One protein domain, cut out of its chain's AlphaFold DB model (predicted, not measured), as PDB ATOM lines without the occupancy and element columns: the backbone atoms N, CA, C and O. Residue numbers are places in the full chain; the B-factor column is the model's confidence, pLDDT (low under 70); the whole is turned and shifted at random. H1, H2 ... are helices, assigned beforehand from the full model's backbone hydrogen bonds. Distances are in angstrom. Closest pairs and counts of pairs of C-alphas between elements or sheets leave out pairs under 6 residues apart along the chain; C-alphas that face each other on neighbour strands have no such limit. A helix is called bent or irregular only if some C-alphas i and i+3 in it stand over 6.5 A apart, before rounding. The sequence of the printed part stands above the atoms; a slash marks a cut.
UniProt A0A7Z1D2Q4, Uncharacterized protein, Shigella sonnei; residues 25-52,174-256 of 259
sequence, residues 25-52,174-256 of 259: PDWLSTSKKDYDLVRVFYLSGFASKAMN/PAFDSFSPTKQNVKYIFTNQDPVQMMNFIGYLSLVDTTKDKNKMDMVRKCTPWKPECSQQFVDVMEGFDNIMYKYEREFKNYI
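Overview. This is residues 25 to 52 and 174 to 256 of the 259 residues of an uncharacterized protein of Shigella sonnei (UniProt A0A7Z1D2Q4). The long, kinked helix H5 runs the length of the domain and crosses H3, which lies in the middle. H1 and H4 pack near the last residues of H3, and H2 sits near its first residues, by the end of H5. The 111 printed residues, with five named helices in the order H1 to H5 and no named strand, are all helix in class. The whole is compact, with a radius of gyration of the C-alphas of 14.3 A, yet elongated, spanning 40 by 26 by 24 A.

Along the chain. H5, residues 228 to 256, measures 40.4 A, from C-alpha 228 at (257.541, 299.380, 182.954) to C-alpha 256 at (285.474, 275.908, 200.405). It has a kink of 63 degrees near residue 242 and is irregular, with C-alphas 247 and 250 7.7 A apart. H3, residues 195 to 212, measures 25.8 A. H1, residues 32 to 51, measures 28.2 A and begins at (264.709, 287.189, 206.302). H2 is residues 183 to 192, 14.2 A, and H4 is residues 214 to 222, 12.3 A.

Arrangement. H3 is the hub, touching four helices, and the packing is mostly crossed. H3 and H5 touch about perpendicular, only just, at 71 degrees; their closest C-alphas, Ile 202 and Met 245, are 6.5 A apart. H1 touches H3 at a steep tilt of 66 degrees, closest at C-alphas Asp 34 and Thr 211, 6.2 A. H1 also touches H5, C-alphas Tyr 42 and Phe 234 closest at 6.0 A, and H4, Val 38 and Val 220 at 6.6 A. H2 touches residues 255 to 256 of H5, C-alphas Lys 187 and Ile 256 closest at 6.3 A. H2 and H4 are apart. Every O i to N i+4 pair is within hydrogen-bond range in H1, H2, H3 and H4, against 16 of 25 in H5.

Size, cuts and confidence. The C-alphas farthest apart, Asn 52 and Asn 254, are 42.0 A apart. Residues 53 to 173 are not printed, and C-alphas 52 and 174 are 23.2 A apart across the cut. Of the links printed whole, H2 to H3, H3 to H4 and H4 to H5 are tight. Residues 191 to 196 stand free. Confidence is under 70 at residues 51 to 52, 178 to 183, 192 to 196 and 242; the mean pLDDT of the printed part is 79.0.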
ATOM      1  N   PRO A  25     279.030 283.130 205.565       71.44
ATOM      2  CA  PRO A  25     279.860 284.285 205.278       71.44
ATOM      3  C   PRO A  25     279.017 285.553 205.269       71.44
ATOM      4  O   PRO A  25     277.898 285.551 204.753       71.44
ATOM      5  N   ASP A  26     279.562 286.653 205.779       77.12
ATOM      6  CA  ASP A  26     278.827 287.921 205.842       77.12
ATOM      7  C   ASP A  26     278.340 288.363 204.456       77.12
ATOM      8  O   ASP A  26     277.271 288.956 204.326       77.12
ATOM      9  N   TRP A  27     279.067 287.998 203.395       78.88
ATOM     10  CA  TRP A  27     278.691 288.255 202.008       78.88
ATOM     11  C   TRP A  27     277.511 287.388 201.499       78.88
ATOM     12  O   TRP A  27     276.821 287.826 200.585       78.88
ATOM     13  N   LEU A  28     277.167 286.278 202.161       79.12
ATOM     14  CA  LEU A  28     275.947 285.478 201.928       79.12
ATOM     15  C   LEU A  28     274.815 285.778 202.925       79.12
ATOM     16  O   LEU A  28     273.693 285.311 202.744       79.12
ATOM     17  N   SER A  29     275.103 286.533 203.986       81.00
ATOM     18  CA  SER A  29     274.143 286.855 205.043       81.00
ATOM     19  C   SER A  29     273.221 288.017 204.655       81.00
ATOM     20  O   SER A  29     273.680 289.029 204.114       81.00
ATOM     21  N   THR A  30     271.927 287.879 204.959       88.25
ATOM     22  CA  THR A  30     270.900 288.927 204.857       88.25
ATOM     23  C   THR A  30     269.759 288.660 205.849       88.25
ATOM     24  O   THR A  30     269.654 287.565 206.407       88.25
ATOM     25  N   SER A  31     268.905 289.655 206.105       90.50
ATOM     26  CA  SER A  31     267.739 289.479 206.975       90.50
ATOM     27  C   SER A  31     266.614 288.759 206.224       90.50
ATOM     28  O   SER A  31     266.348 289.074 205.064       90.50
ATOM     29  N   LYS A  32     265.890 287.849 206.893       90.06
ATOM     30  CA  LYS A  32     264.709 287.189 206.302       90.06
ATOM     31  C   LYS A  32     263.701 288.208 205.760       90.06
ATOM     32  O   LYS A  32     263.152 288.034 204.682       90.06
ATOM     33  N   LYS A  33     263.501 289.308 206.492       93.69
ATOM     34  CA  LYS A  33     262.574 290.379 206.114       93.69
ATOM     35  C   LYS A  33     262.949 291.031 204.779       93.69
ATOM     36  O   LYS A  33     262.074 291.209 203.938       93.69
ATOM     37  N   ASP A  34     264.209 291.430 204.607       93.69
ATOM     38  CA  ASP A  34     264.645 292.074 203.363       93.69
ATOM     39  C   ASP A  34     264.693 291.060 202.213       93.69
ATOM     40  O   ASP A  34     264.292 291.390 201.100       93.69
ATOM     41  N   TYR A  35     265.098 289.818 202.490       92.50
ATOM     42  CA  TYR A  35     265.076 288.737 201.506       92.50
ATOM     43  C   TYR A  35     263.664 288.466 200.981       92.50
ATOM     44  O   TYR A  35     263.443 288.491 199.773       92.50
ATOM     45  N   ASP A  36     262.696 288.256 201.878       91.94
ATOM     46  CA  ASP A  36     261.311 287.964 201.505       91.94
ATOM     47  C   ASP A  36     260.685 289.137 200.736       91.94
ATOM     48  O   ASP A  36     259.943 288.921 199.778       91.94
ATOM     49  N   LEU A  37     261.034 290.380 201.091       92.81
ATOM     50  CA  LEU A  37     260.597 291.568 200.359       92.81
ATOM     51  C   LEU A  37     261.101 291.562 198.906       92.81
ATOM     52  O   LEU A  37     260.308 291.744 197.981       92.81
ATOM     53  N   VAL A  38     262.403 291.346 198.699       92.00
ATOM     54  CA  VAL A  38     262.990 291.283 197.350       92.00
ATOM     55  C   VAL A  38     262.426 290.098 196.572       92.00
ATOM     56  O   VAL A  38     262.068 290.244 195.404       92.00
ATOM     57  N   ARG A  39     262.286 288.939 197.220       91.94
ATOM     58  CA  ARG A  39     261.717 287.736 196.609       91.94
ATOM     59  C   ARG A  39     260.315 288.004 196.073       91.94
ATOM     60  O   ARG A  39     260.045 287.717 194.912       91.94
ATOM     61  N   VAL A  40     259.432 288.593 196.880       89.62
ATOM     62  CA  VAL A  40     258.069 288.942 196.445       89.62
ATOM     63  C   VAL A  40     258.094 289.917 195.266       89.62
ATOM     64  O   VAL A  40     257.307 289.760 194.330       89.62
ATOM     65  N   PHE A  41     259.007 290.891 195.278       90.12
ATOM     66  CA  PHE A  41     259.168 291.836 194.175       90.12
ATOM     67  C   PHE A  41     259.565 291.130 192.864       90.12
ATOM     68  O   PHE A  41     258.915 291.350 191.842       90.12
ATOM     69  N   TYR A  42     260.554 290.227 192.883       88.44
ATOM     70  CA  TYR A  42     260.962 289.477 191.684       88.44
ATOM     71  C   TYR A  42     259.914 288.477 191.207       88.44
ATOM     72  O   TYR A  42     259.641 288.437 190.010       88.44
ATOM     73  N   LEU A  43     259.247 287.752 192.110       86.75
ATOM     74  CA  LEU A  43     258.148 286.853 191.731       86.75
ATOM     75  C   LEU A  43     256.985 287.604 191.080       86.75
ATOM     76  O   LEU A  43     256.409 287.134 190.104       86.75
ATOM     77  N   SER A  44     256.671 288.799 191.579       83.06
ATOM     78  CA  SER A  44     255.633 289.646 190.987       83.06
ATOM     79  C   SER A  44     256.043 290.167 189.604       83.06
ATOM     80  O   SER A  44     255.233 290.167 188.682       83.06
ATOM     81  N   GLY A  45     257.306 290.571 189.425       82.75
ATOM     82  CA  GLY A  45     257.836 290.958 188.111       82.75
ATOM     83  C   GLY A  45     257.815 289.804 187.105       82.75
ATOM     84  O   GLY A  45     257.398 289.987 185.961       82.75
ATOM     85  N   PHE A  46     258.172 288.602 187.558       80.56
ATOM     86  CA  PHE A  46     258.106 287.384 186.758       80.56
ATOM     87  C   PHE A  46     256.666 287.086 186.330       80.56
ATOM     88  O   PHE A  46     256.390 286.945 185.140       80.56
ATOM     89  N   ALA A  47     255.722 287.065 187.272       79.12
ATOM     90  CA  ALA A  47     254.312 286.844 186.964       79.12
ATOM     91  C   ALA A  47     253.772 287.885 185.960       79.12
ATOM     92  O   ALA A  47     253.058 287.523 185.026       79.12
ATOM     93  N   SER A  48     254.201 289.151 186.058       75.94
ATOM     94  CA  SER A  48     253.865 290.204 185.082       75.94
ATOM     95  C   SER A  48     254.306 289.893 183.673       75.94
ATOM     96  O   SER A  48     253.563 290.133 182.722       75.94
ATOM     97  N   LYS A  49     255.533 289.411 183.523       75.44
ATOM     98  CA  LYS A  49     256.080 289.081 182.214       75.44
ATOM     99  C   LYS A  49     255.476 287.798 181.650       75.44
ATOM    100  O   LYS A  49     255.278 287.722 180.439       75.44
ATOM    101  N   ALA A  50     255.117 286.846 182.512       74.19
ATOM    102  CA  ALA A  50     254.389 285.642 182.123       74.19
ATOM    103  C   ALA A  50     253.003 285.977 181.560       74.19
ATOM    104  O   ALA A  50     252.670 285.513 180.476       74.19
ATOM    105  N   MET A  51     252.254 286.874 182.214       68.75
ATOM    106  CA  MET A  51     250.965 287.371 181.702       68.75
ATOM    107  C   MET A  51     251.077 288.065 180.334       68.75
ATOM    108  O   MET A  51     250.121 288.067 179.565       68.75
ATOM    109  N   ASN A  52     252.240 288.645 180.026       65.44
ATOM    110  CA  ASN A  52     252.504 289.367 178.781       65.44
ATOM    111  C   ASN A  52     253.247 288.513 177.725       65.44
ATOM    112  O   ASN A  52     253.804 289.069 176.779       65.44
ATOM    113  N   PRO A 174     264.288 280.845 195.581       84.50
ATOM    114  CA  PRO A 174     263.845 279.934 196.632       84.50
ATOM    115  C   PRO A 174     263.427 280.692 197.899       84.50
ATOM    116  O   PRO A 174     263.881 281.809 198.167       84.50
ATOM    117  N   ALA A 175     262.548 280.096 198.705       84.75
ATOM    118  CA  ALA A 175     262.166 280.661 200.001       84.75
ATOM    119  C   ALA A 175     263.374 280.702 200.956       84.75
ATOM    120  O   ALA A 175     264.201 279.790 200.932       84.75
ATOM    121  N   PHE A 176     263.449 281.708 201.835       82.00
ATOM    122  CA  PHE A 176     264.599 281.903 202.733       82.00
ATOM    123  C   PHE A 176     264.952 280.648 203.546       82.00
ATOM    124  O   PHE A 176     266.113 280.273 203.638       82.00
ATOM    125  N   ASP A 177     263.940 279.959 204.079       76.06
ATOM    126  CA  ASP A 177     264.128 278.780 204.933       76.06
ATOM    127  C   ASP A 177     264.371 277.484 204.127       76.06
ATOM    128  O   ASP A 177     264.790 276.473 204.689       76.06
ATOM    129  N   SER A 178     264.099 277.492 202.813       67.25
ATOM    130  CA  SER A 178     264.264 276.314 201.937       67.25
ATOM    131  C   SER A 178     265.712 276.078 201.516       67.25
ATOM    132  O   SER A 178     266.087 274.966 201.151       67.25
ATOM    133  N   PHE A 179     266.538 277.116 201.619       63.62
ATOM    134  CA  PHE A 179     267.958 277.057 201.358       63.62
ATOM    135  C   PHE A 179     268.662 277.488 202.641       63.62
ATOM    136  O   PHE A 179     268.674 278.664 202.984       63.62
ATOM    137  N   SER A 180     269.215 276.532 203.393       56.41
ATOM    138  CA  SER A 180     270.048 276.824 204.564       56.41
ATOM    139  C   SER A 180     271.509 276.664 204.154       56.41
ATOM    140  O   SER A 180     272.030 275.547 204.241       56.41
ATOM    141  N   PRO A 181     272.192 277.711 203.656       61.03
ATOM    142  CA  PRO A 181     273.553 277.555 203.188       61.03
ATOM    143  C   PRO A 181     274.481 277.341 204.381       61.03
ATOM    144  O   PRO A 181     274.868 278.250 205.104       61.03
ATOM    145  N   THR A 182     274.823 276.082 204.607       69.31
ATOM    146  CA  THR A 182     275.979 275.696 205.406       69.31
ATOM    147  C   THR A 182     277.169 275.546 204.468       69.31
ATOM    148  O   THR A 182     277.010 275.307 203.266       69.31
ATOM    149  N   LYS A 183     278.385 275.614 205.011       67.19
ATOM    150  CA  LYS A 183     279.610 275.321 204.253       67.19
ATOM    151  C   LYS A 183     279.548 273.954 203.565       67.19
ATOM    152  O   LYS A 183     280.016 273.799 202.441       67.19
ATOM    153  N   GLN A 184     278.926 272.976 204.228       70.56
ATOM    154  CA  GLN A 184     278.702 271.635 203.690       70.56
ATOM    155  C   GLN A 184     277.723 271.636 202.513       70.56
ATOM    156  O   GLN A 184     278.019 271.003 201.503       70.56
ATOM    157  N   ASN A 185     276.618 272.381 202.600       71.19
ATOM    158  CA  ASN A 185     275.640 272.481 201.515       71.19
ATOM    159  C   ASN A 185     276.236 273.185 200.294       71.19
ATOM    160  O   ASN A 185     276.135 272.666 199.190       71.19
ATOM    161  N   VAL A 186     276.942 274.303 200.489       73.75
ATOM    162  CA  VAL A 186     277.630 275.000 199.388       73.75
ATOM    163  C   VAL A 186     278.647 274.066 198.730       73.75
ATOM    164  O   VAL A 186     278.614 273.878 197.518       73.75
ATOM    165  N   LYS A 187     279.499 273.399 199.521       74.62
ATOM    166  CA  LYS A 187     280.458 272.422 198.992       74.62
ATOM    167  C   LYS A 187     279.762 271.312 198.198       74.62
ATOM    168  O   LYS A 187     280.205 271.023 197.094       74.62
ATOM    169  N   TYR A 188     278.680 270.739 198.728       73.31
ATOM    170  CA  TYR A 188     277.901 269.686 198.072       73.31
ATOM    171  C   TYR A 188     277.385 270.120 196.695       73.31
ATOM    172  O   TYR A 188     277.510 269.357 195.738       73.31
ATOM    173  N   ILE A 189     276.848 271.339 196.587       72.69
ATOM    174  CA  ILE A 189     276.301 271.896 195.339       72.69
ATOM    175  C   ILE A 189     277.383 271.965 194.259       72.69
ATOM    176  O   ILE A 189     277.178 271.494 193.142       72.69
ATOM    177  N   PHE A 190     278.567 272.475 194.609       70.88
ATOM    178  CA  PHE A 190     279.681 272.587 193.667       70.88
ATOM    179  C   PHE A 190     280.330 271.246 193.319       70.88
ATOM    180  O   PHE A 190     280.787 271.074 192.191       70.88
ATOM    181  N   THR A 191     280.390 270.297 194.256       70.62
ATOM    182  CA  THR A 191     281.029 268.997 194.001       70.62
ATOM    183  C   THR A 191     280.141 268.028 193.235       70.62
ATOM    184  O   THR A 191     280.662 267.252 192.443       70.62
ATOM    185  N   ASN A 192     278.828 268.043 193.475       64.56
ATOM    186  CA  ASN A 192     277.905 267.089 192.850       64.56
ATOM    187  C   ASN A 192     277.231 267.633 191.592       64.56
ATOM    188  O   ASN A 192     276.560 266.868 190.909       64.56
ATOM    189  N   GLN A 193     277.412 268.928 191.294       64.75
ATOM    190  CA  GLN A 193     276.879 269.590 190.101       64.75
ATOM    191  C   GLN A 193     275.380 269.328 189.889       64.75
ATOM    192  O   GLN A 193     274.927 269.220 188.755       64.75
ATOM    193  N   ASP A 194     274.613 269.221 190.981       68.44
ATOM    194  CA  ASP A 194     273.158 269.100 190.904       68.44
ATOM    195  C   ASP A 194     272.605 270.405 190.304       68.44
ATOM    196  O   ASP A 194     272.692 271.456 190.954       68.44
ATOM    197  N   PRO A 195     272.045 270.369 189.085       64.44
ATOM    198  CA  PRO A 195     271.625 271.574 188.376       64.44
ATOM    199  C   PRO A 195     270.512 272.329 189.101       64.44
ATOM    200  O   PRO A 195     270.463 273.556 189.072       64.44
ATOM    201  N   VAL A 196     269.647 271.605 189.812       69.19
ATOM    202  CA  VAL A 196     268.521 272.172 190.556       69.19
ATOM    203  C   VAL A 196     269.024 272.949 191.756       69.19
ATOM    204  O   VAL A 196     268.627 274.088 191.996       69.19
ATOM    205  N   GLN A 197     269.928 272.331 192.511       73.81
ATOM    206  CA  GLN A 197     270.523 272.971 193.676       73.81
ATOM    207  C   GLN A 197     271.421 274.141 193.268       73.81
ATOM    208  O   GLN A 197     271.478 275.140 193.983       73.81
ATOM    209  N   MET A 198     272.076 274.045 192.107       75.94
ATOM    210  CA  MET A 198     272.838 275.144 191.525       75.94
ATOM    211  C   MET A 198     271.928 276.328 191.181       75.94
ATOM    212  O   MET A 198     272.193 277.437 191.634       75.94
ATOM    213  N   MET A 199     270.822 276.103 190.466       75.62
ATOM    214  CA  MET A 199     269.862 277.161 190.121       75.62
ATOM    215  C   MET A 199     269.258 277.829 191.360       75.62
ATOM    216  O   MET A 199     269.263 279.058 191.458       75.62
ATOM    217  N   ASN A 200     268.849 277.036 192.354       79.69
ATOM    218  CA  ASN A 200     268.380 277.556 193.639       79.69
ATOM    219  C   ASN A 200     269.431 278.441 194.308       79.69
ATOM    220  O   ASN A 200     269.114 279.496 194.862       79.69
ATOM    221  N   PHE A 201     270.696 278.030 194.244       81.19
ATOM    222  CA  PHE A 201     271.771 278.791 194.844       81.19
ATOM    223  C   PHE A 201     272.024 280.121 194.133       81.19
ATOM    224  O   PHE A 201     272.112 281.150 194.800       81.19
ATOM    225  N   ILE A 202     272.061 280.133 192.798       82.31
ATOM    226  CA  ILE A 202     272.158 281.366 191.995       82.31
ATOM    227  C   ILE A 202     271.005 282.311 192.329       82.31
ATOM    228  O   ILE A 202     271.194 283.514 192.530       82.31
ATOM    229  N   GLY A 203     269.810 281.745 192.467       85.81
ATOM    230  CA  GLY A 203     268.621 282.441 192.912       85.81
ATOM    231  C   GLY A 203     268.782 283.141 194.248       85.81
ATOM    232  O   GLY A 203     268.552 284.346 194.372       85.81
ATOM    233  N   TYR A 204     269.245 282.392 195.246       88.00
ATOM    234  CA  TYR A 204     269.549 282.922 196.569       88.00
ATOM    235  C   TYR A 204     270.570 284.072 196.499       88.00
ATOM    236  O   TYR A 204     270.340 285.132 197.085       88.00
ATOM    237  N   LEU A 205     271.661 283.909 195.741       87.56
ATOM    238  CA  LEU A 205     272.685 284.948 195.557       87.56
ATOM    239  C   LEU A 205     272.110 286.218 194.928       87.56
ATOM    240  O   LEU A 205     272.390 287.316 195.400       87.56
ATOM    241  N   SER A 206     271.254 286.075 193.916       89.12
ATOM    242  CA  SER A 206     270.578 287.196 193.248       89.12
ATOM    243  C   SER A 206     269.765 288.044 194.229       89.12
ATOM    244  O   SER A 206     269.785 289.281 194.191       89.12
ATOM    245  N   LEU A 207     269.052 287.377 195.140       90.88
ATOM    246  CA  LEU A 207     268.264 288.032 196.178       90.88
ATOM    247  C   LEU A 207     269.178 288.715 197.200       90.88
ATOM    248  O   LEU A 207     268.982 289.894 197.495       90.88
ATOM    249  N   VAL A 208     270.224 288.029 197.678       89.94
ATOM    250  CA  VAL A 208     271.210 288.599 198.612       89.94
ATOM    251  C   VAL A 208     271.890 289.839 198.026       89.94
ATOM    252  O   VAL A 208     271.943 290.869 198.702       89.94
ATOM    253  N   ASP A 209     272.339 289.793 196.774       89.75
ATOM    254  CA  ASP A 209     272.952 290.926 196.069       89.75
ATOM    255  C   ASP A 209     272.057 292.149 196.071       89.75
ATOM    256  O   ASP A 209     272.489 293.263 196.374       89.75
ATOM    257  N   THR A 210     270.784 291.922 195.767       90.19
ATOM    258  CA  THR A 210     269.787 292.980 195.746       90.19
ATOM    259  C   THR A 210     269.599 293.565 197.138       90.19
ATOM    260  O   THR A 210     269.590 294.783 197.268       90.19
ATOM    261  N   THR A 211     269.539 292.732 198.187       91.56
ATOM    262  CA  THR A 211     269.407 293.229 199.570       91.56
ATOM    263  C   THR A 211     270.589 294.079 200.039       91.56
ATOM    264  O   THR A 211     270.427 294.909 200.934       91.56
ATOM    265  N   LYS A 212     271.769 293.901 199.439       90.19
ATOM    266  CA  LYS A 212     272.997 294.629 199.797       90.19
ATOM    267  C   LYS A 212     273.192 295.918 199.020       90.19
ATOM    268  O   LYS A 212     273.912 296.804 199.478       90.19
ATOM    269  N   ASP A 213     272.545 296.039 197.872       90.31
ATOM    270  CA  ASP A 213     272.558 297.256 197.080       90.31
ATOM    271  C   ASP A 213     271.474 298.222 197.575       90.31
ATOM    272  O   ASP A 213     270.269 298.000 197.428       90.31
ATOM    273  N   LYS A 214     271.916 299.337 198.163       90.38
ATOM    274  CA  LYS A 214     271.023 300.360 198.714       90.38
ATOM    275  C   LYS A 214     270.086 300.950 197.657       90.38
ATOM    276  O   LYS A 214     268.916 301.181 197.957       90.38
ATOM    277  N   ASN A 215     270.576 301.182 196.441       89.44
ATOM    278  CA  ASN A 215     269.781 301.799 195.382       89.44
ATOM    279  C   ASN A 215     268.696 300.831 194.899       89.44
ATOM    280  O   ASN A 215     267.538 301.227 194.749       89.44
ATOM    281  N   LYS A 216     269.045 299.549 194.737       89.06
ATOM    282  CA  LYS A 216     268.077 298.509 194.367       89.06
ATOM    283  C   LYS A 216     267.025 298.309 195.455       89.06
ATOM    284  O   LYS A 216     265.835 298.278 195.147       89.06
ATOM    285  N   MET A 217     267.430 298.256 196.726       90.94
ATOM    286  CA  MET A 217     266.490 298.150 197.850       90.94
ATOM    287  C   MET A 217     265.541 299.344 197.953       90.94
ATOM    288  O   MET A 217     264.354 299.164 198.233       90.94
ATOM    289  N   ASP A 218     266.034 300.560 197.722       90.50
ATOM    290  CA  ASP A 218     265.189 301.754 197.721       90.50
ATOM    291  C   ASP A 218     264.136 301.698 196.611       90.50
ATOM    292  O   ASP A 218     262.994 302.102 196.835       90.50
ATOM    293  N   MET A 219     264.481 301.158 195.442       87.38
ATOM    294  CA  MET A 219     263.533 300.957 194.351       87.38
ATOM    295  C   MET A 219     262.519 299.846 194.667       87.38
ATOM    296  O   MET A 219     261.318 300.083 194.528       87.38
ATOM    297  N   VAL A 220     262.962 298.684 195.169       89.62
ATOM    298  CA  VAL A 220     262.085 297.571 195.601       89.62
ATOM    299  C   VAL A 220     261.024 298.052 196.595       89.62
ATOM    300  O   VAL A 220     259.864 297.660 196.518       89.62
ATOM    301  N   ARG A 221     261.398 298.946 197.516       89.44
ATOM    302  CA  ARG A 221     260.484 299.497 198.530       89.44
ATOM    303  C   ARG A 221     259.490 300.518 197.981       89.44
ATOM    304  O   ARG A 221     258.444 300.723 198.593       89.44
ATOM    305  N   LYS A 222     259.831 301.213 196.895       88.50
ATOM    306  CA  LYS A 222     259.066 302.364 196.388       88.50
ATOM    307  C   LYS A 222     258.238 302.047 195.154       88.50
ATOM    308  O   LYS A 222     257.371 302.848 194.813       88.50
ATOM    309  N   CYS A 223     258.501 300.930 194.480       82.69
ATOM    310  CA  CYS A 223     257.882 300.651 193.200       82.69
ATOM    311  C   CYS A 223     257.153 299.316 193.113       82.69
ATOM    312  O   CYS A 223     257.424 298.363 193.837       82.69
ATOM    313  N   THR A 224     256.211 299.263 192.177       80.62
ATOM    314  CA  THR A 224     255.449 298.073 191.835       80.62
ATOM    315  C   THR A 224     256.057 297.439 190.576       80.62
ATOM    316  O   THR A 224     256.140 298.120 189.555       80.62
ATOM    317  N   PRO A 225     256.454 296.158 190.604       75.69
ATOM    318  CA  PRO A 225     257.232 295.540 189.522       75.69
ATOM    319  C   PRO A 225     256.481 295.385 188.186       75.69
ATOM    320  O   PRO A 225     257.121 295.213 187.156       75.69
ATOM    321  N   TRP A 226     255.148 295.505 188.175       71.94
ATOM    322  CA  TRP A 226     254.325 295.502 186.950       71.94
ATOM    323  C   TRP A 226     254.429 296.806 186.145       71.94
ATOM    324  O   TRP A 226     253.967 296.872 185.008       71.94
ATOM    325  N   LYS A 227     254.990 297.869 186.732       77.62
ATOM    326  CA  LYS A 227     255.191 299.135 186.025       77.62
ATOM    327  C   LYS A 227     256.452 299.055 185.152       77.62
ATOM    328  O   LYS A 227     257.488 298.624 185.670       77.62
ATOM    329  N   PRO A 228     256.407 299.479 183.874       72.00
ATOM    330  CA  PRO A 228     257.541 299.380 182.954       72.00
ATOM    331  C   PRO A 228     258.848 299.929 183.534       72.00
ATOM    332  O   PRO A 228     259.870 299.248 183.492       72.00
ATOM    333  N   GLU A 229     258.788 301.094 184.181       74.69
ATOM    334  CA  GLU A 229     259.927 301.779 184.800       74.69
ATOM    335  C   GLU A 229     260.601 300.998 185.943       74.69
ATOM    336  O   GLU A 229     261.724 301.314 186.324       74.69
ATOM    337  N   CYS A 230     259.940 299.971 186.482       77.06
ATOM    338  CA  CYS A 230     260.424 299.163 187.607       77.06
ATOM    339  C   CYS A 230     260.655 297.698 187.246       77.06
ATOM    340  O   CYS A 230     261.336 296.979 187.978       77.06
ATOM    341  N   SER A 231     260.137 297.275 186.094       71.25
ATOM    342  CA  SER A 231     260.399 295.960 185.519       71.25
ATOM    343  C   SER A 231     261.854 295.794 185.063       71.25
ATOM    344  O   SER A 231     262.335 294.665 185.012       71.25
ATOM    345  N   GLN A 232     262.582 296.891 184.804       73.50
ATOM    346  CA  GLN A 232     263.972 296.831 184.338       73.50
ATOM    347  C   GLN A 232     264.887 296.114 185.335       73.50
ATOM    348  O   GLN A 232     265.678 295.278 184.931       73.50
ATOM    349  N   GLN A 233     264.712 296.326 186.643       73.69
ATOM    350  CA  GLN A 233     265.510 295.617 187.648       73.69
ATOM    351  C   GLN A 233     265.308 294.102 187.602       73.69
ATOM    352  O   GLN A 233     266.242 293.343 187.852       73.69
ATOM    353  N   PHE A 234     264.076 293.668 187.335       74.31
ATOM    354  CA  PHE A 234     263.777 292.257 187.154       74.31
ATOM    355  C   PHE A 234     264.459 291.731 185.884       74.31
ATOM    356  O   PHE A 234     265.123 290.703 185.941       74.31
ATOM    357  N   VAL A 235     264.368 292.469 184.771       72.25
ATOM    358  CA  VAL A 235     265.030 292.123 183.500       72.25
ATOM    359  C   VAL A 235     266.543 292.013 183.666       72.25
ATOM    360  O   VAL A 235     267.103 290.988 183.304       72.25
ATOM    361  N   ASP A 236     267.184 292.994 184.298       74.88
ATOM    362  CA  ASP A 236     268.633 293.009 184.514       74.88
ATOM    363  C   ASP A 236     269.107 291.800 185.335       74.88
ATOM    364  O   ASP A 236     270.202 291.282 185.123       74.88
ATOM    365  N   VAL A 237     268.291 291.336 186.289       74.56
ATOM    366  CA  VAL A 237     268.598 290.130 187.069       74.56
ATOM    367  C   VAL A 237     268.396 288.867 186.249       74.56
ATOM    368  O   VAL A 237     269.223 287.971 186.355       74.56
ATOM    369  N   MET A 238     267.347 288.793 185.428       72.19
ATOM    370  CA  MET A 238     267.132 287.658 184.525       72.19
ATOM    371  C   MET A 238     268.257 287.547 183.485       72.19
ATOM    372  O   MET A 238     268.788 286.463 183.278       72.19
ATOM    373  N   GLU A 239     268.654 288.660 182.867       71.31
ATOM    374  CA  GLU A 239     269.732 288.718 181.867       71.31
ATOM    375  C   GLU A 239     271.121 288.539 182.499       71.31
ATOM    376  O   GLU A 239     272.042 288.012 181.877       71.31
ATOM    377  N   GLY A 240     271.286 288.964 183.752       71.50
ATOM    378  CA  GLY A 240     272.516 288.805 184.522       71.50
ATOM    379  C   GLY A 240     272.621 287.491 185.297       71.50
ATOM    380  O   GLY A 240     273.651 287.271 185.936       71.50
ATOM    381  N   PHE A 241     271.593 286.635 185.273       73.88
ATOM    382  CA  PHE A 241     271.492 285.460 186.144       73.88
ATOM    383  C   PHE A 241     272.652 284.482 185.921       73.88
ATOM    384  O   PHE A 241     273.305 284.065 186.877       73.88
ATOM    385  N   ASP A 242     273.001 284.227 184.660       66.31
ATOM    386  CA  ASP A 242     274.127 283.362 184.278       66.31
ATOM    387  C   ASP A 242     275.481 283.923 184.750       66.31
ATOM    388  O   ASP A 242     276.426 283.183 185.034       66.31
ATOM    389  N   ASN A 243     275.576 285.247 184.904       75.50
ATOM    390  CA  ASN A 243     276.801 285.935 185.307       75.50
ATOM    391  C   ASN A 243     277.007 285.989 186.828       75.50
ATOM    392  O   ASN A 243     278.113 286.286 187.292       75.50
ATOM    393  N   ILE A 244     275.977 285.681 187.622       79.56
ATOM    394  CA  ILE A 244     276.054 285.735 189.088       79.56
ATOM    395  C   ILE A 244     277.023 284.693 189.644       79.56
ATOM    396  O   ILE A 244     277.758 284.992 190.585       79.56
ATOM    397  N   MET A 245     277.103 283.506 189.040       72.12
ATOM    398  CA  MET A 245     278.078 282.498 189.474       72.12
ATOM    399  C   MET A 245     279.512 282.938 189.224       72.12
ATOM    400  O   MET A 245     280.347 282.816 190.118       72.12
ATOM    401  N   TYR A 246     279.788 283.500 188.046       75.19
ATOM    402  CA  TYR A 246     281.119 284.005 187.710       75.19
ATOM    403  C   TYR A 246     281.556 285.129 188.647       75.19
ATOM    404  O   TYR A 246     282.721 285.187 189.040       75.19
ATOM    405  N   LYS A 247     280.619 285.991 189.062       81.94
ATOM    406  CA  LYS A 247     280.891 287.059 190.029       81.94
ATOM    407  C   LYS A 247     281.410 286.523 191.367       81.94
ATOM    408  O   LYS A 247     282.263 287.171 191.959       81.94
ATOM    409  N   TYR A 248     280.900 285.378 191.823       76.50
ATOM    410  CA  TYR A 248     281.195 284.818 193.145       76.50
ATOM    411  C   TYR A 248     282.155 283.624 193.137       76.50
ATOM    412  O   TYR A 248     282.476 283.072 194.192       76.50
ATOM    413  N   GLU A 249     282.634 283.203 191.965       77.88
ATOM    414  CA  GLU A 249     283.452 281.998 191.801       77.88
ATOM    415  C   GLU A 249     284.699 282.003 192.706       77.88
ATOM    416  O   GLU A 249     285.047 280.991 193.324       77.88
ATOM    417  N   ARG A 250     285.373 283.153 192.818       77.00
ATOM    418  CA  ARG A 250     286.591 283.299 193.628       77.00
ATOM    419  C   ARG A 250     286.279 283.240 195.123       77.00
ATOM    420  O   ARG A 250     286.999 282.589 195.879       77.00
ATOM    421  N   GLU A 251     285.215 283.904 195.547       80.06
ATOM    422  CA  GLU A 251     284.719 283.922 196.919       80.06
ATOM    423  C   GLU A 251     284.312 282.515 197.367       80.06
ATOM    424  O   GLU A 251     284.618 282.121 198.494       80.06
ATOM    425  N   PHE A 252     283.702 281.725 196.476       76.75
ATOM    426  CA  PHE A 252     283.366 280.326 196.737       76.75
ATOM    427  C   PHE A 252     284.586 279.432 196.882       76.75
ATOM    428  O   PHE A 252     284.655 278.673 197.851       76.75
ATOM    429  N   LYS A 253     285.555 279.530 195.963       74.12
ATOM    430  CA  LYS A 253     286.810 278.765 196.045       74.12
ATOM    431  C   LYS A 253     287.492 278.992 197.389       74.12
ATOM    432  O   LYS A 253     287.736 278.039 198.124       74.12
ATOM    433  N   ASN A 254     287.647 280.256 197.780       74.94
ATOM    434  CA  ASN A 254     288.217 280.612 199.077       74.94
ATOM    435  C   ASN A 254     287.386 280.059 200.248       74.94
ATOM    436  O   ASN A 254     287.939 279.518 201.201       74.94
ATOM    437  N   TYR A 255     286.056 280.160 200.185       72.62
ATOM    438  CA  TYR A 255     285.176 279.673 201.249       72.62
ATOM    439  C   TYR A 255     285.235 278.147 201.439       72.62
ATOM    440  O   TYR A 255     285.188 277.675 202.576       72.62
ATOM    441  N   ILE A 256     285.361 277.374 200.356       70.88
ATOM    442  CA  ILE A 256     285.474 275.908 200.405       70.88
ATOM    443  C   ILE A 256     286.869 275.471 200.883       70.88
ATOM    444  O   ILE A 256     286.978 274.475 201.603       70.88
TER     445      ILE A 256